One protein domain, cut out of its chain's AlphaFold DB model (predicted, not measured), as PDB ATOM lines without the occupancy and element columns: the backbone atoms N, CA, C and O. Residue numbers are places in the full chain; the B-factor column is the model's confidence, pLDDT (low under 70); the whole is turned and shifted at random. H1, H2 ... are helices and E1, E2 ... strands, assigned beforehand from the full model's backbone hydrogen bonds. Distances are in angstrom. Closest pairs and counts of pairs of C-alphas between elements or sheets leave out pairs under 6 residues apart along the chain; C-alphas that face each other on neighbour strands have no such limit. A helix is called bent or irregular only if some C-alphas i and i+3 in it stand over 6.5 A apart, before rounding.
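AT A GLANCE: This is residues 275 to 456 of the 697 residues of an uncharacterized protein of Planctomycetes bacterium Poly30 (UniProt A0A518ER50). Three helices, H1a, H4 and H5, lie side by side, with H4 between the other two and running opposite to both, while H1a and H2 pack on one face of a small three-stranded sheet. H6 packs on H4, H7 packs on H5, and two long loops, residues 299 to 322 and 360 to 381, run at the outside. The printed part has 182 residues, is mostly helix, and has seven named helices and three named strands, in the order H1 E1 E2 E3 H2 H3 H4 H5 H6 H7; the sheet's order is E1 E2 E3, all antiparallel. It is compact, with a radius of gyration of the C-alphas of 15.8 A and spans of 44 by 40 by 32 A.

HOW THE PARTS SIT: H1, residues 277 to 298, was assigned as one helix by its hydrogen bonds but is bent: C-alphas 287 and 290 are 7.3 A apart, and its arms H1a, residues 277 to 287, and H1b, residues 290 to 298, stand at a steep tilt of 51 degrees. E1, residues 323 to 326, E2, residues 332 to 336, and E3, residues 339 to 343, form a meander, each strand the antiparallel neighbour of the one before. N 325 and O 333 are within hydrogen-bond range at 2.9 A, as are N 334 and O 341 at 2.8 A. H2, residues 345 to 359, is irregular, with C-alphas 346 and 349 8.1 A apart. H1a and H2 are on the same face of the sheet, two layers, H1a over E1 at a height of 9.2 A and H2 over E3 at 7.4 A. H3, residues 382 to 389, is close to but not clearly touching H2. H4, residues 391 to 403, touches H1a at a shallow tilt of 10 degrees, opposite ways; the closest C-alphas, of Ala 280 and Leu 397, are 4.8 A apart. H4 and H5, residues 410 to 424, form a helical hairpin at 25 degrees, with the C-alphas of Ala 398 and Ala 414 closest at 4.2 A. H6, residues 436 to 443, touches H4, closest at the C-alphas of Gly 392 and Ala 442, 5.6 A. H7, residues 448 to 451, touches H5, closest at the C-alphas of Arg 415 and Leu 450, 5.8 A. Every O i to N i+4 pair is within hydrogen-bond range in H1a, H3, H4 and H5, against 4 of 5 in H1b, 9 of 11 in H2 and 3 of 4 in H6; H7 is too short for one.

IN THESE COORDINATES: H1a begins at C-alpha 277, (154.501, 105.898, 166.471), and is 15.4 A long; H2 is 20.8 A, H4 18.6 A and H5 20.0 A. H7 ends at C-alpha 451, (159.362, 90.643, 156.719).

THE WHOLE: The farthest C-alphas, of Asp 338 and Phe 456, are 47.4 A apart. The printed part has no cut; the links H1 to E1, H2 to H3 and H5 to H6 are long. Mean pLDDT of the printed part is 72.7, and residues 301 to 309, 311 to 318, 364 to 380, 419 and 422 to 456 are under 70.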
ATOM      1  N   PRO A 275     160.938 103.886 169.044       80.56
ATOM      2  CA  PRO A 275     160.325 105.207 169.112       80.56
ATOM      3  C   PRO A 275     158.798 105.071 169.136       80.56
ATOM      4  O   PRO A 275     158.248 104.127 168.566       80.56
ATOM      5  N   SER A 276     158.100 106.026 169.761       92.25
ATOM      6  CA  SER A 276     156.638 106.063 169.655       92.25
ATOM      7  C   SER A 276     156.221 106.229 168.190       92.25
ATOM      8  O   SER A 276     156.983 106.761 167.374       92.25
ATOM      9  N   VAL A 277     155.006 105.800 167.848       91.56
ATOM     10  CA  VAL A 277     154.501 105.898 166.471       91.56
ATOM     11  C   VAL A 277     154.514 107.349 165.976       91.56
ATOM     12  O   VAL A 277     154.878 107.606 164.832       91.56
ATOM     13  N   GLU A 278     154.195 108.312 166.844       93.62
ATOM     14  CA  GLU A 278     154.245 109.749 166.555       93.62
ATOM     15  C   GLU A 278     155.661 110.207 166.218       93.62
ATOM     16  O   GLU A 278     155.863 110.860 165.196       93.62
ATOM     17  N   ALA A 279     156.643 109.826 167.039       93.38
ATOM     18  CA  ALA A 279     158.037 110.187 166.820       93.38
ATOM     19  C   ALA A 279     158.581 109.571 165.521       93.38
ATOM     20  O   ALA A 279     159.305 110.233 164.776       93.38
ATOM     21  N   ALA A 280     158.204 108.325 165.218       93.25
ATOM     22  CA  ALA A 280     158.594 107.654 163.983       93.25
ATOM     23  C   ALA A 280     157.934 108.288 162.742       93.25
ATOM     24  O   ALA A 280     158.595 108.476 161.720       93.25
ATOM     25  N   PHE A 281     156.657 108.676 162.832       94.50
ATOM     26  CA  PHE A 281     155.951 109.350 161.737       94.50
ATOM     27  C   PHE A 281     156.490 110.764 161.502       94.50
ATOM     28  O   PHE A 281     156.701 111.174 160.362       94.50
ATOM     29  N   GLU A 282     156.779 111.500 162.576       93.94
ATOM     30  CA  GLU A 282     157.420 112.810 162.496       93.94
ATOM     31  C   GLU A 282     158.809 112.715 161.859       93.94
ATOM     32  O   GLU A 282     159.124 113.513 160.975       93.94
ATOM     33  N   ALA A 283     159.618 111.721 162.244       92.94
ATOM     34  CA  ALA A 283     160.925 111.474 161.638       92.94
ATOM     35  C   ALA A 283     160.815 111.204 160.129       92.94
ATOM     36  O   ALA A 283     161.533 111.836 159.352       92.94
ATOM     37  N   LEU A 284     159.862 110.358 159.711       93.81
ATOM     38  CA  LEU A 284     159.564 110.122 158.295       93.81
ATOM     39  C   LEU A 284     159.255 111.435 157.571       93.81
ATOM     40  O   LEU A 284     159.907 111.753 156.580       93.81
ATOM     41  N   LEU A 285     158.307 112.233 158.074       93.50
ATOM     42  CA  LEU A 285     157.937 113.499 157.435       93.50
ATOM     43  C   LEU A 285     159.113 114.481 157.387       93.50
ATOM     44  O   LEU A 285     159.314 115.120 156.357       93.50
ATOM     45  N   ARG A 286     159.925 114.578 158.447       91.31
ATOM     46  CA  ARG A 286     161.122 115.439 158.465       91.31
ATOM     47  C   ARG A 286     162.132 115.036 157.392       91.31
ATOM     48  O   ARG A 286     162.714 115.925 156.772       91.31
ATOM     49  N   ALA A 287     162.301 113.737 157.146       90.31
ATOM     50  CA  ALA A 287     163.217 113.227 156.129       90.31
ATOM     51  C   ALA A 287     162.777 113.580 154.694       90.31
ATOM     52  O   ALA A 287     163.624 113.834 153.839       90.31
ATOM     53  N   VAL A 288     161.466 113.651 154.420       91.00
ATOM     54  CA  VAL A 288     160.949 113.830 153.047       91.00
ATOM     55  C   VAL A 288     160.318 115.194 152.745       91.00
ATOM     56  O   VAL A 288     160.183 115.536 151.573       91.00
ATOM     57  N   ILE A 289     159.920 115.994 153.741       90.75
ATOM     58  CA  ILE A 289     159.122 117.219 153.516       90.75
ATOM     59  C   ILE A 289     159.873 118.273 152.702       90.75
ATOM     60  O   ILE A 289     159.321 118.854 151.772       90.75
ATOM     61  N   ALA A 290     161.150 118.480 153.019       88.69
ATOM     62  CA  ALA A 290     162.043 119.397 152.326       88.69
ATOM     63  C   ALA A 290     162.184 119.042 150.831       88.69
ATOM     64  O   ALA A 290     161.814 119.870 149.994       88.69
ATOM     65  N   PRO A 291     162.651 117.830 150.461       87.31
ATOM     66  CA  PRO A 291     162.769 117.447 149.055       87.31
ATOM     67  C   PRO A 291     161.409 117.369 148.343       87.31
ATOM     68  O   PRO A 291     161.318 117.754 147.177       87.31
ATOM     69  N   ALA A 292     160.338 116.959 149.035       88.00
ATOM     70  CA  ALA A 292     158.992 116.938 148.465       88.00
ATOM     71  C   ALA A 292     158.510 118.344 148.083       88.00
ATOM     72  O   ALA A 292     158.045 118.553 146.969       88.00
ATOM     73  N   PHE A 293     158.663 119.331 148.971       89.31
ATOM     74  CA  PHE A 293     158.211 120.703 148.719       89.31
ATOM     75  C   PHE A 293     159.026 121.374 147.611       89.31
ATOM     76  O   PHE A 293     158.446 122.061 146.771       89.31
ATOM     77  N   THR A 294     160.339 121.124 147.554       85.75
ATOM     78  CA  THR A 294     161.188 121.565 146.434       85.75
ATOM     79  C   THR A 294     160.667 121.037 145.098       85.75
ATOM     80  O   THR A 294     160.608 121.786 144.122       85.75
ATOM     81  N   ALA A 295     160.270 119.762 145.051       84.00
ATOM     82  CA  ALA A 295     159.707 119.149 143.854       84.00
ATOM     83  C   ALA A 295     158.332 119.744 143.504       84.00
ATOM     84  O   ALA A 295     158.104 120.126 142.356       84.00
ATOM     85  N   PHE A 296     157.449 119.889 144.496       85.94
ATOM     86  CA  PHE A 296     156.088 120.398 144.309       85.94
ATOM     87  C   PHE A 296     156.043 121.868 143.864       85.94
ATOM     88  O   PHE A 296     155.170 122.271 143.095       85.94
ATOM     89  N   ASP A 297     157.001 122.691 144.301       85.25
ATOM     90  CA  ASP A 297     157.101 124.087 143.860       85.25
ATOM     91  C   ASP A 297     157.445 124.206 142.359       85.25
ATOM     92  O   ASP A 297     157.104 125.215 141.737       85.25
ATOM     93  N   ARG A 298     158.074 123.180 141.766       82.19
ATOM     94  CA  ARG A 298     158.459 123.138 140.342       82.19
ATOM     95  C   ARG A 298     157.449 122.405 139.464       82.19
ATOM     96  O   ARG A 298     157.228 122.810 138.327       82.19
ATOM     97  N   HIS A 299     156.828 121.357 139.996       78.50
ATOM     98  CA  HIS A 299     155.927 120.467 139.269       78.50
ATOM     99  C   HIS A 299     154.727 120.117 140.143       78.50
ATOM    100  O   HIS A 299     154.859 119.992 141.358       78.50
ATOM    101  N   LEU A 300     153.548 119.907 139.555       71.88
ATOM    102  CA  LEU A 300     152.434 119.379 140.343       71.88
ATOM    103  C   LEU A 300     152.803 117.983 140.894       71.88
ATOM    104  O   LEU A 300     153.454 117.220 140.181       71.88
ATOM    105  N   PRO A 301     152.366 117.604 142.115       65.69
ATOM    106  CA  PRO A 301     152.695 116.314 142.745       65.69
ATOM    107  C   PRO A 301     152.422 115.054 141.897       65.69
ATOM    108  O   PRO A 301     152.937 113.983 142.213       65.69
ATOM    109  N   LEU A 302     151.599 115.182 140.848       62.28
ATOM    110  CA  LEU A 302     151.207 114.135 139.899       62.28
ATOM    111  C   LEU A 302     151.990 114.146 138.571       62.28
ATOM    112  O   LEU A 302     151.893 113.185 137.816       62.28
ATOM    113  N   GLU A 303     152.739 115.209 138.269       63.69
ATOM    114  CA  GLU A 303     153.362 115.444 136.953       63.69
ATOM    115  C   GLU A 303     154.893 115.286 136.963       63.69
ATOM    116  O   GLU A 303     155.550 115.558 135.962       63.69
ATOM    117  N   VAL A 304     155.483 114.867 138.087       62.78
ATOM    118  CA  VAL A 304     156.946 114.801 138.241       62.78
ATOM    119  C   VAL A 304     157.502 113.533 137.595       62.78
ATOM    120  O   VAL A 304     157.139 112.427 138.005       62.78
ATOM    121  N   THR A 305     158.423 113.683 136.638       61.25
ATOM    122  CA  THR A 305     159.189 112.560 136.075       61.25
ATOM    123  C   THR A 305     160.578 112.441 136.733       61.25
ATOM    124  O   THR A 305     161.110 113.441 137.219       61.25
ATOM    125  N   PRO A 306     161.201 111.243 136.785       57.22
ATOM    126  CA  PRO A 306     162.467 111.013 137.502       57.22
ATOM    127  C   PRO A 306     163.628 111.926 137.110       57.22
ATOM    128  O   PRO A 306     164.480 112.219 137.943       57.22
ATOM    129  N   GLY A 307     163.685 112.341 135.841       62.00
ATOM    130  CA  GLY A 307     164.780 113.153 135.306       62.00
ATOM    131  C   GLY A 307     164.796 114.592 135.825       62.00
ATOM    132  O   GLY A 307     165.815 115.266 135.689       62.00
ATOM    133  N   ASP A 308     163.703 115.043 136.443       59.19
ATOM    134  CA  ASP A 308     163.516 116.436 136.858       59.19
ATOM    135  C   ASP A 308     163.950 116.694 138.317       59.19
ATOM    136  O   ASP A 308     163.980 117.838 138.786       59.19
ATOM    137  N   LEU A 309     164.295 115.633 139.059       65.75
ATOM    138  CA  LEU A 309     164.602 115.691 140.488       65.75
ATOM    139  C   LEU A 309     166.102 115.810 140.758       65.75
ATOM    140  O   LEU A 309     166.805 114.819 140.937       65.75
ATOM    141  N   ASP A 310     166.573 117.045 140.898       70.75
ATOM    142  CA  ASP A 310     167.849 117.310 141.559       70.75
ATOM    143  C   ASP A 310     167.649 117.395 143.083       70.75
ATOM    144  O   ASP A 310     167.401 118.462 143.651       70.75
ATOM    145  N   LEU A 311     167.736 116.238 143.745       66.25
ATOM    146  CA  LEU A 311     167.647 116.110 145.206       66.25
ATOM    147  C   LEU A 311     168.873 116.686 145.938       66.25
ATOM    148  O   LEU A 311     168.871 116.744 147.166       66.25
ATOM    149  N   SER A 312     169.912 117.116 145.210       68.00
ATOM    150  CA  SER A 312     171.071 117.802 145.792       68.00
ATOM    151  C   SER A 312     170.822 119.294 146.036       68.00
ATOM    152  O   SER A 312     171.607 119.948 146.727       68.00
ATOM    153  N   VAL A 313     169.714 119.841 145.519       63.09
ATOM    154  CA  VAL A 313     169.337 121.235 145.756       63.09
ATOM    155  C   VAL A 313     168.913 121.395 147.221       63.09
ATOM    156  O   VAL A 313     167.961 120.737 147.652       63.09
ATOM    157  N   PRO A 314     169.571 122.277 147.998       61.62
ATOM    158  CA  PRO A 314     169.163 122.545 149.369       61.62
ATOM    159  C   PRO A 314     167.705 123.022 149.388       61.62
ATOM    160  O   PRO A 314     167.296 123.765 148.489       61.62
ATOM    161  N   PRO A 315     166.908 122.605 150.388       59.25
ATOM    162  CA  PRO A 315     165.502 122.967 150.437       59.25
ATOM    163  C   PRO A 315     165.340 124.488 150.383       59.25
ATOM    164  O   PRO A 315     166.147 125.206 150.988       59.25
ATOM    165  N   PRO A 316     164.316 125.003 149.682       61.25
ATOM    166  CA  PRO A 316     164.035 126.425 149.694       61.25
ATOM    167  C   PRO A 316     163.879 126.881 151.146       61.25
ATOM    168  O   PRO A 316     163.251 126.205 151.965       61.25
ATOM    169  N   ALA A 317     164.478 128.026 151.477       59.72
ATOM    170  CA  ALA A 317     164.331 128.622 152.796       59.72
ATOM    171  C   ALA A 317     162.832 128.803 153.091       59.72
ATOM    172  O   ALA A 317     162.144 129.532 152.375       59.72
ATOM    173  N   GLY A 318     162.325 128.113 154.118       68.19
ATOM    174  CA  GLY A 318     160.922 128.213 154.530       68.19
ATOM    175  C   GLY A 318     160.108 126.920 154.544       68.19
ATOM    176  O   GLY A 318     158.894 127.009 154.380       68.19
ATOM    177  N   VAL A 319     160.708 125.740 154.769       71.81
ATOM    178  CA  VAL A 319     159.922 124.581 155.240       71.81
ATOM    179  C   VAL A 319     159.315 124.973 156.588       71.81
ATOM    180  O   VAL A 319     160.069 125.235 157.531       71.81
ATOM    181  N   PRO A 320     157.985 125.097 156.695       79.62
ATOM    182  CA  PRO A 320     157.393 125.611 157.910       79.62
ATOM    183  C   PRO A 320     157.503 124.571 159.024       79.62
ATOM    184  O   PRO A 320     157.522 123.360 158.782       79.62
ATOM    185  N   ALA A 321     157.592 125.052 160.263       89.44
ATOM    186  CA  ALA A 321     157.519 124.175 161.420       89.44
ATOM    187  C   ALA A 321     156.182 123.424 161.396       89.44
ATOM    188  O   ALA A 321     155.138 124.013 161.103       89.44
ATOM    189  N   PHE A 322     156.221 122.130 161.697       93.06
ATOM    190  CA  PHE A 322     155.031 121.303 161.804       93.06
ATOM    191  C   PHE A 322     155.073 120.457 163.073       93.06
ATOM    192  O   PHE A 322     156.147 120.184 163.617       93.06
ATOM    193  N   THR A 323     153.894 120.048 163.523       94.12
ATOM    194  CA  THR A 323     153.693 119.117 164.634       94.12
ATOM    195  C   THR A 323     152.872 117.930 164.162       94.12
ATOM    196  O   THR A 323     151.965 118.099 163.347       94.12
ATOM    197  N   VAL A 324     153.173 116.747 164.689       94.94
ATOM    198  CA  VAL A 324     152.434 115.512 164.422       94.94
ATOM    199  C   VAL A 324     151.672 115.113 165.680       94.94
ATOM    200  O   VAL A 324     152.275 114.933 166.734       94.94
ATOM    201  N   THR A 325     150.357 114.942 165.563       94.81
ATOM    202  CA  THR A 325     149.502 114.462 166.655       94.81
ATOM    203  C   THR A 325     148.751 113.217 166.208       94.81
ATOM    204  O   THR A 325     148.094 113.215 165.169       94.81
ATOM    205  N   ARG A 326     148.822 112.143 166.995       93.56
ATOM    206  CA  ARG A 326     148.014 110.944 166.761       93.56
ATOM    207  C   ARG A 326     146.574 111.180 167.204       93.56
ATOM    208  O   ARG A 326     146.322 111.631 168.320       93.56
ATOM    209  N   LEU A 327     145.627 110.835 166.338       92.50
ATOM    210  CA  LEU A 327     144.198 110.909 166.616       92.50
ATOM    211  C   LEU A 327     143.670 109.573 167.178       92.50
ATOM    212  O   LEU A 327     144.222 108.513 166.868       92.50
ATOM    213  N   PRO A 328     142.558 109.575 167.942       89.44
ATOM    214  CA  PRO A 328     141.992 108.354 168.534       89.44
ATOM    215  C   PRO A 328     141.603 107.263 167.524       89.44
ATOM    216  O   PRO A 328     141.556 106.087 167.869       89.44
ATOM    217  N   ASN A 329     141.323 107.640 166.274       82.50
ATOM    218  CA  ASN A 329     140.971 106.716 165.193       82.50
ATOM    219  C   ASN A 329     142.191 106.121 164.467       82.50
ATOM    220  O   ASN A 329     142.021 105.405 163.487       82.50
ATOM    221  N   GLY A 330     143.409 106.437 164.914       85.12
ATOM    222  CA  GLY A 330     144.646 105.916 164.341       85.12
ATOM    223  C   GLY A 330     145.256 106.762 163.232       85.12
ATOM    224  O   GLY A 330     146.389 106.489 162.838       85.12
ATOM    225  N   LEU A 331     144.552 107.792 162.760       89.56
ATOM    226  CA  LEU A 331     145.094 108.754 161.805       89.56
ATOM    227  C   LEU A 331     146.083 109.708 162.488       89.56
ATOM    228  O   LEU A 331     146.070 109.887 163.705       89.56
ATOM    229  N   PHE A 332     146.905 110.361 161.677       90.50
ATOM    230  CA  PHE A 332     147.844 111.387 162.106       90.50
ATOM    231  C   PHE A 332     147.389 112.745 161.598       90.50
ATOM    232  O   PHE A 332     147.100 112.905 160.412       90.50
ATOM    233  N   GLU A 333     147.336 113.710 162.507       95.69
ATOM    234  CA  GLU A 333     147.161 115.123 162.214       95.69
ATOM    235  C   GLU A 333     148.537 115.783 162.085       95.69
ATOM    236  O   GLU A 333     149.360 115.705 162.999       95.69
ATOM    237  N   VAL A 334     148.792 116.417 160.943       94.56
ATOM    238  CA  VAL A 334     149.994 117.213 160.688       94.56
ATOM    239  C   VAL A 334     149.572 118.673 160.596       94.56
ATOM    240  O   VAL A 334     148.831 119.051 159.685       94.56
ATOM    241  N   SER A 335     150.058 119.482 161.533       93.62
ATOM    242  CA  SER A 335     149.645 120.881 161.690       93.62
ATOM    243  C   SER A 335     150.825 121.819 161.467       93.62
ATOM    244  O   SER A 335     151.913 121.578 161.987       93.62
ATOM    245  N   SER A 336     150.626 122.884 160.688       93.56
ATOM    246  CA  SER A 336     151.638 123.906 160.398       93.56
ATOM    247  C   SER A 336     150.982 125.284 160.267       93.56
ATOM    248  O   SER A 336     150.325 125.587 159.269       93.56
ATOM    249  N   GLY A 337     151.129 126.125 161.296       92.00
ATOM    250  CA  GLY A 337     150.356 127.367 161.409       92.00
ATOM    251  C   GLY A 337     148.856 127.073 161.523       92.00
ATOM    252  O   GLY A 337     148.462 126.223 162.316       92.00
ATOM    253  N   ASP A 338     148.040 127.733 160.699       91.94
ATOM    254  CA  ASP A 338     146.581 127.531 160.643       91.94
ATOM    255  C   ASP A 338     146.162 126.359 159.728       91.94
ATOM    256  O   ASP A 338     144.974 126.145 159.478       91.94
ATOM    257  N   HIS A 339     147.128 125.613 159.180       92.31
ATOM    258  CA  HIS A 339     146.885 124.517 158.245       92.31
ATOM    259  C   HIS A 339     146.970 123.169 158.950       92.31
ATOM    260  O   HIS A 339     147.924 122.908 159.684       92.31
ATOM    261  N   VAL A 340     145.985 122.308 158.694       93.38
ATOM    262  CA  VAL A 340     145.838 121.002 159.337       93.38
ATOM    263  C   VAL A 340     145.468 119.963 158.286       93.38
ATOM    264  O   VAL A 340     144.500 120.134 157.534       93.38
ATOM    265  N   VAL A 341     146.224 118.865 158.235       91.06
ATOM    266  CA  VAL A 341     145.931 117.718 157.367       91.06
ATOM    267  C   VAL A 341     145.905 116.422 158.165       91.06
ATOM    268  O   VAL A 341     146.762 116.184 159.006       91.06
ATOM    269  N   THR A 342     144.937 115.557 157.869       90.25
ATOM    270  CA  THR A 342     144.816 114.232 158.487       90.25
ATOM    271  C   THR A 342     145.084 113.131 157.466       90.25
ATOM    272  O   THR A 342     144.503 113.161 156.373       90.25
ATOM    273  N   ALA A 343     145.911 112.145 157.813       83.88
ATOM    274  CA  ALA A 343     146.215 111.008 156.946       83.88
ATOM    275  C   ALA A 343     146.524 109.726 157.732       83.88
ATOM    276  O   ALA A 343     146.921 109.774 158.894       83.88
ATOM    277  N   ALA A 344     146.355 108.579 157.074       85.75
ATOM    278  CA  ALA A 344     146.891 107.312 157.559       85.75
ATOM    279  C   ALA A 344     148.427 107.285 157.400       85.75
ATOM    280  O   ALA A 344     148.945 107.961 156.502       85.75
ATOM    281  N   PRO A 345     149.161 106.498 158.207       83.75
ATOM    282  CA  PRO A 345     150.617 106.393 158.112       83.75
ATOM    283  C   PRO A 345     151.134 106.033 156.714       83.75
ATOM    284  O   PRO A 345     152.041 106.687 156.200       83.75
ATOM    285  N   SER A 346     150.532 105.039 156.053       81.50
ATOM    286  CA  SER A 346     150.905 104.633 154.688       81.50
ATOM    287  C   SER A 346     150.600 105.699 153.626       81.50
ATOM    288  O   SER A 346     151.193 105.687 152.546       81.50
ATOM    289  N   ALA A 347     149.743 106.672 153.948       80.75
ATOM    290  CA  ALA A 347     149.359 107.790 153.090       80.75
ATOM    291  C   ALA A 347     150.183 109.073 153.348       80.75
ATOM    292  O   ALA A 347     149.741 110.175 153.004       80.75
ATOM    293  N   TRP A 348     151.388 108.953 153.919       85.69
ATOM    294  CA  TRP A 348     152.292 110.074 154.227       85.69
ATOM    295  C   TRP A 348     152.538 111.021 153.038       85.69
ATOM    296  O   TRP A 348     152.555 112.239 153.208       85.69
ATOM    297  N   TYR A 349     152.657 110.495 151.815       84.88
ATOM    298  CA  TYR A 349     152.870 111.308 150.609       84.88
ATOM    299  C   TYR A 349     151.667 112.213 150.300       84.88
ATOM    300  O   TYR A 349     151.824 113.397 149.996       84.88
ATOM    301  N   SER A 350     150.450 111.686 150.463       80.38
ATOM    302  CA  SER A 350     149.217 112.461 150.316       80.38
ATOM    303  C   SER A 350     149.097 113.541 151.392       80.38
ATOM    304  O   SER A 350     148.642 114.646 151.093       80.38
ATOM    305  N   ALA A 351     149.543 113.260 152.622       83.56
ATOM    306  CA  ALA A 351     149.592 114.251 153.697       83.56
ATOM    307  C   ALA A 351     150.494 115.438 153.319       83.56
ATOM    308  O   ALA A 351     150.069 116.588 153.410       83.56
ATOM    309  N   LEU A 352     151.697 115.161 152.807       87.31
ATOM    310  CA  LEU A 352     152.649 116.185 152.365       87.31
ATOM    311  C   LEU A 352     152.113 117.027 151.207       87.31
ATOM    312  O   LEU A 352     152.213 118.250 151.242       87.31
ATOM    313  N   SER A 353     151.513 116.384 150.201       84.12
ATOM    314  CA  SER A 353     150.919 117.069 149.048       84.12
ATOM    315  C   SER A 353     149.790 118.020 149.460       84.12
ATOM    316  O   SER A 353     149.712 119.153 148.976       84.12
ATOM    317  N   ARG A 354     148.918 117.587 150.382       84.94
ATOM    318  CA  ARG A 354     147.828 118.424 150.911       84.94
ATOM    319  C   ARG A 354     148.366 119.576 151.749       84.94
ATOM    320  O   ARG A 354     147.952 120.712 151.537       84.94
ATOM    321  N   LEU A 355     149.322 119.306 152.638       90.19
ATOM    322  CA  LEU A 355     149.934 120.335 153.476       90.19
ATOM    323  C   LEU A 355     150.592 121.419 152.613       90.19
ATOM    324  O   LEU A 355     150.354 122.608 152.816       90.19
ATOM    325  N   TRP A 356     151.358 121.011 151.600       90.69
ATOM    326  CA  TRP A 356     151.955 121.926 150.630       90.69
ATOM    327  C   TRP A 356     150.898 122.750 149.878       90.69
ATOM    328  O   TRP A 356     151.029 123.970 149.784       90.69
ATOM    329  N   SER A 357     149.829 122.110 149.388       86.81
ATOM    330  CA  SER A 357     148.758 122.792 148.643       86.81
ATOM    331  C   SER A 357     148.099 123.882 149.490       86.81
ATOM    332  O   SER A 357     147.968 125.022 149.035       86.81
ATOM    333  N   GLN A 358     147.781 123.570 150.751       89.50
ATOM    334  CA  GLN A 358     147.200 124.517 151.700       89.50
ATOM    335  C   GLN A 358     148.141 125.700 151.983       89.50
ATOM    336  O   GLN A 358     147.729 126.856 151.860       89.50
ATOM    337  N   LEU A 359     149.420 125.429 152.263       88.44
ATOM    338  CA  LEU A 359     150.435 126.458 152.524       88.44
ATOM    339  C   LEU A 359     150.683 127.374 151.318       88.44
ATOM    340  O   LEU A 359     150.966 128.563 151.475       88.44
ATOM    341  N   ARG A 360     150.571 126.839 150.097       88.06
ATOM    342  CA  ARG A 360     150.716 127.600 148.847       88.06
ATOM    343  C   ARG A 360     149.403 128.211 148.350       88.06
ATOM    344  O   ARG A 360     149.404 128.814 147.278       88.06
ATOM    345  N   ARG A 361     148.303 128.080 149.106       88.81
ATOM    346  CA  ARG A 361     146.943 128.508 148.717       88.81
ATOM    347  C   ARG A 361     146.538 127.991 147.330       88.81
ATOM    348  O   ARG A 361     145.898 128.699 146.553       88.81
ATOM    349  N   ARG A 362     146.951 126.767 147.006       82.56
ATOM    350  CA  ARG A 362     146.545 126.054 145.793       82.56
ATOM    351  C   ARG A 362     145.328 125.187 146.105       82.56
ATOM    352  O   ARG A 362     145.099 124.829 147.256       82.56
ATOM    353  N   ALA A 363     144.538 124.876 145.079       74.69
ATOM    354  CA  ALA A 363     143.451 123.916 145.225       74.69
ATOM    355  C   ALA A 363     144.019 122.571 145.696       74.69
ATOM    356  O   ALA A 363     145.086 122.168 145.226       74.69
ATOM    357  N   ASP A 364     143.310 121.895 146.603       65.00
ATOM    358  CA  ASP A 364     143.678 120.555 147.054       65.00
ATOM    359  C   ASP A 364     143.755 119.632 145.832       65.00
ATOM    360  O   ASP A 364     142.742 119.236 145.249       65.00
ATOM    361  N   GLY A 365     144.976 119.293 145.422       54.56
ATOM    362  CA  GLY A 365     145.199 118.214 144.479       54.56
ATOM    363  C   GLY A 365     144.831 116.917 145.183       54.56
ATOM    364  O   GLY A 365     145.631 116.386 145.954       54.56
ATOM    365  N   HIS A 366     143.610 116.422 144.977       46.25
ATOM    366  CA  HIS A 366     143.229 115.099 145.457       46.25
ATOM    367  C   HIS A 366     144.108 114.058 144.755       46.25
ATOM    368  O   HIS A 366     143.861 113.678 143.613       46.25
ATOM    369  N   LEU A 367     145.141 113.583 145.449       47.69
ATOM    370  CA  LEU A 367     145.785 112.324 145.107       47.69
ATOM    371  C   LEU A 367     144.772 111.222 145.416       47.69
ATOM    372  O   LEU A 367     144.525 110.904 146.581       47.69
ATOM    373  N   VAL A 368     144.137 110.680 144.376       35.59
ATOM    374  CA  VAL A 368     143.308 109.479 144.501       35.59
ATOM    375  C   VAL A 368     144.249 108.333 144.853       35.59
ATOM    376  O   VAL A 368     144.935 107.785 143.994       35.59
ATOM    377  N   PHE A 369     144.319 107.999 146.138       38.12
ATOM    378  CA  PHE A 369     144.918 106.750 146.575       38.12
ATOM    379  C   PHE A 369     144.011 105.631 146.065       38.12
ATOM    380  O   PHE A 369     142.839 105.560 146.442       38.12
ATOM    381  N   VAL A 370     144.518 104.788 145.166       32.44
ATOM    382  CA  VAL A 370     143.765 103.617 144.721       32.44
ATOM    383  C   VAL A 370     143.802 102.624 145.876       32.44
ATOM    384  O   VAL A 370     144.858 102.092 146.220       32.44
ATOM    385  N   GLY A 371     142.669 102.467 146.559       26.61
ATOM    386  CA  GLY A 371     142.535 101.528 147.664       26.61
ATOM    387  C   GLY A 371     142.982 100.130 147.243       26.61
ATOM    388  O   GLY A 371     142.671  99.691 146.140       26.61
ATOM    389  N   HIS A 372     143.749  99.481 148.123       29.22
ATOM    390  CA  HIS A 372     143.963  98.035 148.222       29.22
ATOM    391  C   HIS A 372     143.821  97.260 146.896       29.22
ATOM    392  O   HIS A 372     142.732  96.842 146.514       29.22
ATOM    393  N   GLY A 373     144.949  96.995 146.228       31.97
ATOM    394  CA  GLY A 373     145.023  95.904 145.248       31.97
ATOM    395  C   GLY A 373     144.998  96.278 143.768       31.97
ATOM    396  O   GLY A 373     144.943  95.379 142.936       31.97
ATOM    397  N   THR A 374     145.122  97.551 143.394       27.41
ATOM    398  CA  THR A 374     145.418  97.912 141.996       27.41
ATOM    399  C   THR A 374     146.664  98.783 141.911       27.41
ATOM    400  O   THR A 374     146.946  99.599 142.782       27.41
ATOM    401  N   MET A 375     147.482  98.480 140.905       31.80
ATOM    402  CA  MET A 375     148.862  98.923 140.738       31.80
ATOM    403  C   MET A 375     149.037 100.429 140.988       31.80
ATOM    404  O   MET A 375     148.456 101.245 140.279       31.80
ATOM    405  N   MET A 376     149.891 100.802 141.952       41.84
ATOM    406  CA  MET A 376     150.476 102.148 141.942       41.84
ATOM    407  C   MET A 376     151.266 102.331 140.628       41.84
ATOM    408  O   MET A 376     151.793 101.328 140.124       41.84
ATOM    409  N   PRO A 377     151.380 103.561 140.082       36.25
ATOM    410  CA  PRO A 377     152.156 103.840 138.868       36.25
ATOM    411  C   PRO A 377     153.586 103.277 138.960       36.25
ATOM    412  O   PRO A 377     154.048 102.967 140.062       36.25
ATOM    413  N   ASP A 378     154.251 103.109 137.812       45.09
ATOM    414  CA  ASP A 378     155.586 102.506 137.638       45.09
ATOM    415  C   ASP A 378     156.632 102.879 138.715       45.09
ATOM    416  O   ASP A 378     156.500 103.869 139.437       45.09
ATOM    417  N   ALA A 379     157.710 102.084 138.796       45.47
ATOM    418  CA  ALA A 379     158.821 102.152 139.769       45.47
ATOM    419  C   ALA A 379     159.579 103.507 139.868       45.47
ATOM    420  O   ALA A 379     160.567 103.624 140.590       45.47
ATOM    421  N   ASP A 380     159.080 104.536 139.190       54.75
ATOM    422  CA  ASP A 380     159.717 105.806 138.877       54.75
ATOM    423  C   ASP A 380     158.914 107.032 139.373       54.75
ATOM    424  O   ASP A 380     159.219 108.171 139.030       54.75
ATOM    425  N   SER A 381     157.889 106.853 140.213       71.31
ATOM    426  CA  SER A 381     157.150 107.993 140.787       71.31
ATOM    427  C   SER A 381     157.953 108.771 141.851       71.31
ATOM    428  O   SER A 381     158.764 108.204 142.586       71.31
ATOM    429  N   LEU A 382     157.689 110.079 142.001       78.94
ATOM    430  CA  LEU A 382     158.291 110.933 143.045       78.94
ATOM    431  C   LEU A 382     158.104 110.355 144.462       78.94
ATOM    432  O   LEU A 382     159.020 110.424 145.279       78.94
ATOM    433  N   GLN A 383     156.960 109.722 144.740       82.00
ATOM    434  CA  GLN A 383     156.717 109.026 146.007       82.00
ATOM    435  C   GLN A 383     157.784 107.958 146.281       82.00
ATOM    436  O   GLN A 383     158.286 107.874 147.397       82.00
ATOM    437  N   ILE A 384     158.158 107.170 145.270       79.94
ATOM    438  CA  ILE A 384     159.184 106.128 145.385       79.94
ATOM    439  C   ILE A 384     160.562 106.749 145.647       79.94
ATOM    440  O   ILE A 384     161.297 106.254 146.496       79.94
ATOM    441  N   GLN A 385     160.905 107.853 144.979       81.19
ATOM    442  CA  GLN A 385     162.186 108.547 145.182       81.19
ATOM    443  C   GLN A 385     162.304 109.165 146.583       81.19
ATOM    444  O   GLN A 385     163.334 109.029 147.239       81.19
ATOM    445  N   LEU A 386     161.238 109.786 147.086       85.12
ATOM    446  CA  LEU A 386     161.192 110.293 148.462       85.12
ATOM    447  C   LEU A 386     161.257 109.154 149.480       85.12
ATOM    448  O   LEU A 386     161.933 109.262 150.497       85.12
ATOM    449  N   ALA A 387     160.600 108.037 149.182       86.06
ATOM    450  CA  ALA A 387     160.652 106.866 150.032       86.06
ATOM    451  C   ALA A 387     162.077 106.267 150.085       86.06
ATOM    452  O   ALA A 387     162.504 105.854 151.159       86.06
ATOM    453  N   LYS A 388     162.847 106.281 148.978       84.12
ATOM    454  CA  LYS A 388     164.280 105.901 148.972       84.12
ATOM    455  C   LYS A 388     165.093 106.738 149.960       84.12
ATOM    456  O   LYS A 388     165.927 106.187 150.670       84.12
ATOM    457  N   LEU A 389     164.845 108.050 150.008       84.62
ATOM    458  CA  LEU A 389     165.540 108.966 150.919       84.62
ATOM    459  C   LEU A 389     165.233 108.685 152.392       84.62
ATOM    460  O   LEU A 389     166.112 108.856 153.227       84.62
ATOM    461  N   ALA A 390     164.008 108.252 152.695       89.56
ATOM    462  CA  ALA A 390     163.530 108.013 154.057       89.56
ATOM    463  C   ALA A 390     163.325 106.524 154.371       89.56
ATOM    464  O   ALA A 390     162.444 106.148 155.144       89.56
ATOM    465  N   PHE A 391     164.101 105.648 153.729       86.00
ATOM    466  CA  PHE A 391     163.923 104.202 153.840       86.00
ATOM    467  C   PHE A 391     164.024 103.716 155.296       86.00
ATOM    468  O   PHE A 391     163.202 102.915 155.745       86.00
ATOM    469  N   GLY A 392     165.008 104.220 156.048       85.94
ATOM    470  CA  GLY A 392     165.206 103.852 157.451       85.94
ATOM    471  C   GLY A 392     164.042 104.295 158.338       85.94
ATOM    472  O   GLY A 392     163.592 103.536 159.194       85.94
ATOM    473  N   GLU A 393     163.520 105.492 158.096       92.75
ATOM    474  CA  GLU A 393     162.389 106.082 158.805       92.75
ATOM    475  C   GLU A 393     161.076 105.357 158.480       92.75
ATOM    476  O   GLU A 393     160.268 105.139 159.381       92.75
ATOM    477  N   ILE A 394     160.877 104.914 157.231       89.56
ATOM    478  CA  ILE A 394     159.723 104.086 156.840       89.56
ATOM    479  C   ILE A 394     159.735 102.758 157.602       89.56
ATOM    480  O   ILE A 394     158.697 102.345 158.122       89.56
ATOM    481  N   LEU A 395     160.893 102.097 157.696       86.38
ATOM    482  CA  LEU A 395     161.013 100.851 158.456       86.38
ATOM    483  C   LEU A 395     160.813 101.080 159.956       86.38
ATOM    484  O   LEU A 395     160.094 100.313 160.588       86.38
ATOM    485  N   ALA A 396     161.372 102.156 160.517       89.06
ATOM    486  CA  ALA A 396     161.175 102.505 161.922       89.06
ATOM    487  C   ALA A 396     159.697 102.772 162.254       89.06
ATOM    488  O   ALA A 396     159.201 102.313 163.282       89.06
ATOM    489  N   LEU A 397     158.979 103.466 161.368       92.81
ATOM    490  CA  LEU A 397     157.541 103.687 161.493       92.81
ATOM    491  C   LEU A 397     156.752 102.382 161.395       92.81
ATOM    492  O   LEU A 397     155.842 102.167 162.190       92.81
ATOM    493  N   ALA A 398     157.096 101.507 160.450       87.00
ATOM    494  CA  ALA A 398     156.428 100.221 160.314       87.00
ATOM    495  C   ALA A 398     156.606  99.348 161.566       87.00
ATOM    496  O   ALA A 398     155.636  98.755 162.037       87.00
ATOM    497  N   SER A 399     157.810  99.323 162.145       85.69
ATOM    498  CA  SER A 399     158.071  98.649 163.420       85.69
ATOM    499  C   SER A 399     157.247  99.237 164.559       85.69
ATOM    500  O   SER A 399     156.553  98.496 165.249       85.69
ATOM    501  N   ALA A 400     157.265 100.565 164.717       91.38
ATOM    502  CA  ALA A 400     156.516 101.243 165.771       91.38
ATOM    503  C   ALA A 400     155.007 100.966 165.658       91.38
ATOM    504  O   ALA A 400     154.364 100.653 166.652       91.38
ATOM    505  N   LEU A 401     154.443 101.015 164.445       87.75
ATOM    506  CA  LEU A 401     153.033 100.693 164.195       87.75
ATOM    507  C   LEU A 401     152.686  99.246 164.539       87.75
ATOM    508  O   LEU A 401     151.577  98.966 164.982       87.75
ATOM    509  N   PHE A 402     153.606  98.319 164.305       86.06
ATOM    510  CA  PHE A 402     153.366  96.907 164.561       86.06
ATOM    511  C   PHE A 402     153.427  96.548 166.048       86.06
ATOM    512  O   PHE A 402     152.660  95.696 166.504       86.06
ATOM    513  N   GLU A 403     154.327  97.195 166.786       86.81
ATOM    514  CA  GLU A 403     154.495  97.013 168.229       86.81
ATOM    515  C   GLU A 403     153.448  97.780 169.052       86.81
ATOM    516  O   GLU A 403     153.114  97.365 170.164       86.81
ATOM    517  N   ASP A 404     152.898  98.873 168.517       87.56
ATOM    518  CA  ASP A 404     151.878  99.672 169.191       87.56
ATOM    519  C   ASP A 404     150.523  98.930 169.223       87.56
ATOM    520  O   ASP A 404     149.983  98.570 168.171       87.56
ATOM    521  N   PRO A 405     149.909  98.729 170.409       85.06
ATOM    522  CA  PRO A 405     148.614  98.055 170.568       85.06
ATOM    523  C   PRO A 405     147.420  98.930 170.139       85.06
ATOM    524  O   PRO A 405     146.313  98.761 170.645       85.06
ATOM    525  N   GLY A 406     147.667  99.903 169.267       82.69
ATOM    526  CA  GLY A 406     146.773 100.957 168.833       82.69
ATOM    527  C   GLY A 406     145.480 100.499 168.159       82.69
ATOM    528  O   GLY A 406     145.095  99.331 168.203       82.69
ATOM    529  N   PRO A 407     144.760 101.439 167.524       81.94
ATOM    530  CA  PRO A 407     143.491 101.129 166.891       81.94
ATOM    531  C   PRO A 407     143.635 100.037 165.809       81.94
ATOM    532  O   PRO A 407     144.699  99.900 165.191       81.94
ATOM    533  N   PRO A 408     142.563  99.259 165.562       73.75
ATOM    534  CA  PRO A 408     142.558  98.212 164.545       73.75
ATOM    535  C   PRO A 408     143.041  98.748 163.189       73.75
ATOM    536  O   PRO A 408     142.586  99.798 162.744       73.75
ATOM    537  N   GLY A 409     143.961  98.027 162.544       73.88
ATOM    538  CA  GLY A 409     144.527  98.393 161.236       73.88
ATOM    539  C   GLY A 409     145.990  98.843 161.262       73.88
ATOM    540  O   GLY A 409     146.633  98.844 160.219       73.88
ATOM    541  N   TYR A 410     146.583  99.126 162.427       87.19
ATOM    542  CA  TYR A 410     148.010  99.496 162.521       87.19
ATOM    543  C   TYR A 410     148.961  98.424 161.984       87.19
ATOM    544  O   TYR A 410     149.951  98.737 161.329       87.19
ATOM    545  N   ARG A 411     148.617  97.148 162.172       80.69
ATOM    546  CA  ARG A 411     149.364  96.040 161.567       80.69
ATOM    547  C   ARG A 411     149.273  96.034 160.042       80.69
ATOM    548  O   ARG A 411     150.243  95.669 159.388       80.69
ATOM    549  N   ASP A 412     148.147  96.452 159.474       72.44
ATOM    550  CA  ASP A 412     147.972  96.531 158.021       72.44
ATOM    551  C   ASP A 412     148.706  97.744 157.442       72.44
ATOM    552  O   ASP A 412     149.374  97.625 156.417       72.44
ATOM    553  N   GLU A 413     148.701  98.873 158.153       81.06
ATOM    554  CA  GLU A 413     149.529 100.045 157.838       81.06
ATOM    555  C   GLU A 413     151.030  99.711 157.895       81.06
ATOM    556  O   GLU A 413     151.779 100.052 156.978       81.06
ATOM    557  N   ALA A 414     151.471  98.979 158.925       81.19
ATOM    558  CA  ALA A 414     152.844  98.496 159.052       81.19
ATOM    559  C   ALA A 414     153.238  97.591 157.873       81.19
ATOM    560  O   ALA A 414     154.292  97.780 157.265       81.19
ATOM    561  N   ARG A 415     152.364  96.651 157.487       75.81
ATOM    562  CA  ARG A 415     152.562  95.794 156.305       75.81
ATOM    563  C   ARG A 415     152.629  96.607 155.018       75.81
ATOM    564  O   ARG A 415     153.490  96.336 154.185       75.81
ATOM    565  N   ALA A 416     151.766  97.607 154.849       70.44
ATOM    566  CA  ALA A 416     151.771  98.472 153.673       70.44
ATOM    567  C   ALA A 416     153.082  99.268 153.556       70.44
ATOM    568  O   ALA A 416     153.638  99.383 152.462       70.44
ATOM    569  N   LEU A 417     153.610  99.766 154.676       79.50
ATOM    570  CA  LEU A 417     154.879 100.494 154.731       79.50
ATOM    571  C   LEU A 417     156.091  99.591 154.478       79.50
ATOM    572  O   LEU A 417     156.966  99.974 153.704       79.50
ATOM    573  N   VAL A 418     156.126  98.378 155.042       77.00
ATOM    574  CA  VAL A 418     157.169  97.390 154.711       77.00
ATOM    575  C   VAL A 418     157.065  96.955 153.255       77.00
ATOM    576  O   VAL A 418     158.085  96.817 152.585       77.00
ATOM    577  N   HIS A 419     155.850  96.808 152.724       68.56
ATOM    578  CA  HIS A 419     155.659  96.480 151.319       68.56
ATOM    579  C   HIS A 419     156.189  97.596 150.400       68.56
ATOM    580  O   HIS A 419     156.896  97.341 149.423       68.56
ATOM    581  N   LEU A 420     155.880  98.854 150.727       72.12
ATOM    582  CA  LEU A 420     156.446 100.013 150.044       72.12
ATOM    583  C   LEU A 420     157.979  99.969 150.116       72.12
ATOM    584  O   LEU A 420     158.629 100.016 149.071       72.12
ATOM    585  N   ALA A 421     158.533  99.798 151.320       74.00
ATOM    586  CA  ALA A 421     159.966  99.810 151.574       74.00
ATOM    587  C   ALA A 421     160.727  98.705 150.843       74.00
ATOM    588  O   ALA A 421     161.641  98.982 150.077       74.00
ATOM    589  N   LEU A 422     160.346  97.450 151.054       67.56
ATOM    590  CA  LEU A 422     161.139  96.308 150.610       67.56
ATOM    591  C   LEU A 422     160.858  95.888 149.164       67.56
ATOM    592  O   LEU A 422     161.704  95.231 148.570       67.56
ATOM    593  N   PHE A 423     159.704  96.250 148.587       59.12
ATOM    594  CA  PHE A 423     159.295  95.723 147.273       59.12
ATOM    595  C   PHE A 423     159.110  96.782 146.192       59.12
ATOM    596  O   PHE A 423     159.156  96.450 145.008       59.12
ATOM    597  N   ARG A 424     158.841  98.043 146.556       62.72
ATOM    598  CA  ARG A 424     158.531  99.101 145.575       62.72
ATOM    599  C   ARG A 424     159.616 100.159 145.474       62.72
ATOM    600  O   ARG A 424     159.859 100.647 144.376       62.72
ATOM    601  N   ILE A 425     160.273 100.486 146.584       64.75
ATOM    602  CA  ILE A 425     161.420 101.401 146.602       64.75
ATOM    603  C   ILE A 425     162.595 100.834 145.799       64.75
ATOM    604  O   ILE A 425     163.301 101.596 145.141       64.75
ATOM    605  N   ASP A 426     162.759  99.512 145.760       54.31
ATOM    606  CA  ASP A 426     163.727  98.855 144.885       54.31
ATOM    607  C   ASP A 426     163.278  97.422 144.556       54.31
ATOM    608  O   ASP A 426     163.197  96.594 145.462       54.31
ATOM    609  N   PRO A 427     163.029  97.064 143.285       47.19
ATOM    610  CA  PRO A 427     163.055  95.671 142.874       47.19
ATOM    611  C   PRO A 427     164.528  95.246 142.699       47.19
ATOM    612  O   PRO A 427     164.994  95.043 141.583       47.19
ATOM    613  N   PHE A 428     165.276  95.172 143.807       48.00
ATOM    614  CA  PHE A 428     166.605  94.544 143.954       48.00
ATOM    615  C   PHE A 428     167.728  94.907 142.945       48.00
ATOM    616  O   PHE A 428     168.719  94.178 142.835       48.00
ATOM    617  N   HIS A 429     167.665  96.043 142.240       35.88
ATOM    618  CA  HIS A 429     168.714  96.452 141.291       35.88
ATOM    619  C   HIS A 429     169.504  97.703 141.718       35.88
ATOM    620  O   HIS A 429     170.592  97.931 141.175       35.88
ATOM    621  N   HIS A 430     169.057  98.467 142.724       41.06
ATOM    622  CA  HIS A 430     169.649  99.766 143.080       41.06
ATOM    623  C   HIS A 430     170.241  99.888 144.498       41.06
ATOM    624  O   HIS A 430     170.935 100.870 144.766       41.06
ATOM    625  N   LEU A 431     170.149  98.865 145.356       46.25
ATOM    626  CA  LEU A 431     170.893  98.793 146.631       46.25
ATOM    627  C   LEU A 431     172.433  98.810 146.491       46.25
ATOM    628  O   LEU A 431     173.142  98.787 147.490       46.25
ATOM    629  N   ARG A 432     172.991  98.932 145.278       41.19
ATOM    630  CA  ARG A 432     174.413  99.284 145.099       41.19
ATOM    631  C   ARG A 432     174.765 100.693 145.614       41.19
ATOM    632  O   ARG A 432     175.951 100.993 145.695       41.19
ATOM    633  N   GLY A 433     173.775 101.537 145.931       44.53
ATOM    634  CA  GLY A 433     173.978 102.902 146.442       44.53
ATOM    635  C   GLY A 433     173.436 103.193 147.847       44.53
ATOM    636  O   GLY A 433     173.759 104.246 148.389       44.53
ATOM    637  N   VAL A 434     172.635 102.303 148.446       49.50
ATOM    638  CA  VAL A 434     172.207 102.456 149.848       49.50
ATOM    639  C   VAL A 434     173.283 101.832 150.722       49.50
ATOM    640  O   VAL A 434     173.598 100.653 150.571       49.50
ATOM    641  N   ASP A 435     173.871 102.632 151.606       52.09
ATOM    642  CA  ASP A 435     174.936 102.183 152.496       52.09
ATOM    643  C   ASP A 435     174.459 100.967 153.312       52.09
ATOM    644  O   ASP A 435     173.451 101.028 154.023       52.09
ATOM    645  N   ALA A 436     175.179  99.847 153.213       48.31
ATOM    646  CA  ALA A 436     174.898  98.639 153.985       48.31
ATOM    647  C   ALA A 436     174.874  98.929 155.500       48.31
ATOM    648  O   ALA A 436     174.159  98.260 156.249       48.31
ATOM    649  N   GLN A 437     175.584  99.972 155.948       50.34
ATOM    650  CA  GLN A 437     175.557 100.456 157.328       50.34
ATOM    651  C   GLN A 437     174.199 101.040 157.750       50.34
ATOM    652  O   GLN A 437     173.906 101.077 158.941       50.34
ATOM    653  N   ILE A 438     173.351 101.459 156.807       52.66
ATOM    654  CA  ILE A 438     171.993 101.966 157.060       52.66
ATOM    655  C   ILE A 438     170.968 100.829 156.939       52.66
ATOM    656  O   ILE A 438     170.075 100.701 157.778       52.66
ATOM    657  N   LEU A 439     171.122  99.968 155.926       54.44
ATOM    658  CA  LEU A 439     170.166  98.901 155.617       54.44
ATOM    659  C   LEU A 439     170.105  97.820 156.710       54.44
ATOM    660  O   LEU A 439     169.018  97.462 157.162       54.44
ATOM    661  N   HIS A 440     171.257  97.311 157.158       53.34
ATOM    662  CA  HIS A 440     171.296  96.197 158.111       53.34
ATOM    663  C   HIS A 440     170.705  96.553 159.489       53.34
ATOM    664  O   HIS A 440     169.874  95.788 159.980       53.34
ATOM    665  N   PRO A 441     171.027  97.710 160.105       57.31
ATOM    666  CA  PRO A 441     170.413  98.095 161.376       57.31
ATOM    667  C   PRO A 441     168.927  98.440 161.255       57.31
ATOM    668  O   PRO A 441     168.188  98.301 162.226       57.31
ATOM    669  N   ALA A 442     168.467  98.929 160.099       53.56
ATOM    670  CA  ALA A 442     167.050  99.206 159.875       53.56
ATOM    671  C   ALA A 442     166.240  97.905 159.769       53.56
ATOM    672  O   ALA A 442     165.250  97.762 160.477       53.56
ATOM    673  N   LEU A 443     166.709  96.925 158.988       55.19
ATOM    674  CA  LEU A 443     166.073  95.606 158.875       55.19
ATOM    675  C   LEU A 443     166.078  94.828 160.195       55.19
ATOM    676  O   LEU A 443     165.080  94.199 160.528       55.19
ATOM    677  N   ALA A 444     167.155  94.923 160.981       58.12
ATOM    678  CA  ALA A 444     167.248  94.283 162.297       58.12
ATOM    679  C   ALA A 444     166.203  94.795 163.310       58.12
ATOM    680  O   ALA A 444     165.996  94.170 164.346       58.12
ATOM    681  N   ARG A 445     165.565  95.937 163.026       61.69
ATOM    682  CA  ARG A 445     164.520  96.545 163.857       61.69
ATOM    683  C   ARG A 445     163.107  96.271 163.346       61.69
ATOM    684  O   ARG A 445     162.163  96.700 163.999       61.69
ATOM    685  N   VAL A 446     162.936  95.607 162.200       59.25
ATOM    686  CA  VAL A 446     161.610  95.286 161.649       59.25
ATOM    687  C   VAL A 446     161.110  93.980 162.263       59.25
ATOM    688  O   VAL A 446     161.791  92.961 162.126       59.25
ATOM    689  N   PRO A 447     159.929  93.971 162.914       64.44
ATOM    690  CA  PRO A 447     159.308  92.747 163.391       64.44
ATOM    691  C   PRO A 447     159.230  91.707 162.283       64.44
ATOM    692  O   PRO A 447     158.769  91.981 161.174       64.44
ATOM    693  N   PHE A 448     159.679  90.496 162.593       52.66
ATOM    694  CA  PHE A 448     159.820  89.422 161.617       52.66
ATOM    695  C   PHE A 448     158.507  89.100 160.875       52.66
ATOM    696  O   PHE A 448     158.507  88.842 159.673       52.66
ATOM    697  N   GLU A 449     157.369  89.233 161.561       54.91
ATOM    698  CA  GLU A 449     156.017  89.056 161.010       54.91
ATOM    699  C   GLU A 449     155.674  90.040 159.875       54.91
ATOM    700  O   GLU A 449     154.743  89.797 159.105       54.91
ATOM    701  N   LEU A 450     156.412  91.147 159.745       52.09
ATOM    702  CA  LEU A 450     156.298  92.071 158.616       52.09
ATOM    703  C   LEU A 450     157.226  91.704 157.448       52.09
ATOM    704  O   LEU A 450     156.917  92.039 156.306       52.09
ATOM    705  N   VAL A 451     158.343  91.021 157.717       49.19
ATOM    706  CA  VAL A 451     159.362  90.643 156.719       49.19
ATOM    707  C   VAL A 451     158.992  89.338 156.003       49.19
ATOM    708  O   VAL A 451     159.244  89.211 154.805       49.19
ATOM    709  N   GLY A 452     158.300  88.414 156.686       38.41
ATOM    710  CA  GLY A 452     157.874  87.110 156.149       38.41
ATOM    711  C   GLY A 452     156.947  87.160 154.919       38.41
ATOM    712  O   GLY A 452     156.756  86.158 154.238       38.41
ATOM    713  N   PHE A 453     156.416  88.337 154.559       34.88
ATOM    714  CA  PHE A 453     155.665  88.550 153.314       34.88
ATOM    715  C   PHE A 453     156.550  88.681 152.059       34.88
ATOM    716  O   PHE A 453     156.019  88.816 150.948       34.88
ATOM    717  N   ALA A 454     157.880  88.612 152.199       33.22
ATOM    718  CA  ALA A 454     158.813  88.570 151.080       33.22
ATOM    719  C   ALA A 454     158.682  87.293 150.259       33.22
ATOM    720  O   ALA A 454     159.296  86.269 150.530       33.22
ATOM    721  N   ARG A 455     157.876  87.377 149.193       33.19
ATOM    722  CA  ARG A 455     157.876  86.390 148.114       33.19
ATOM    723  C   ARG A 455     159.304  86.186 147.610       33.19
ATOM    724  O   ARG A 455     159.882  87.092 147.014       33.19
ATOM    725  N   PHE A 456     159.797  84.961 147.743       32.72
ATOM    726  CA  PHE A 456     160.856  84.422 146.900       32.72
ATOM    727  C   PHE A 456     160.254  84.138 145.510       32.72
ATOM    728  O   PHE A 456     159.910  83.006 145.175       32.72
TER     729      PHE A 456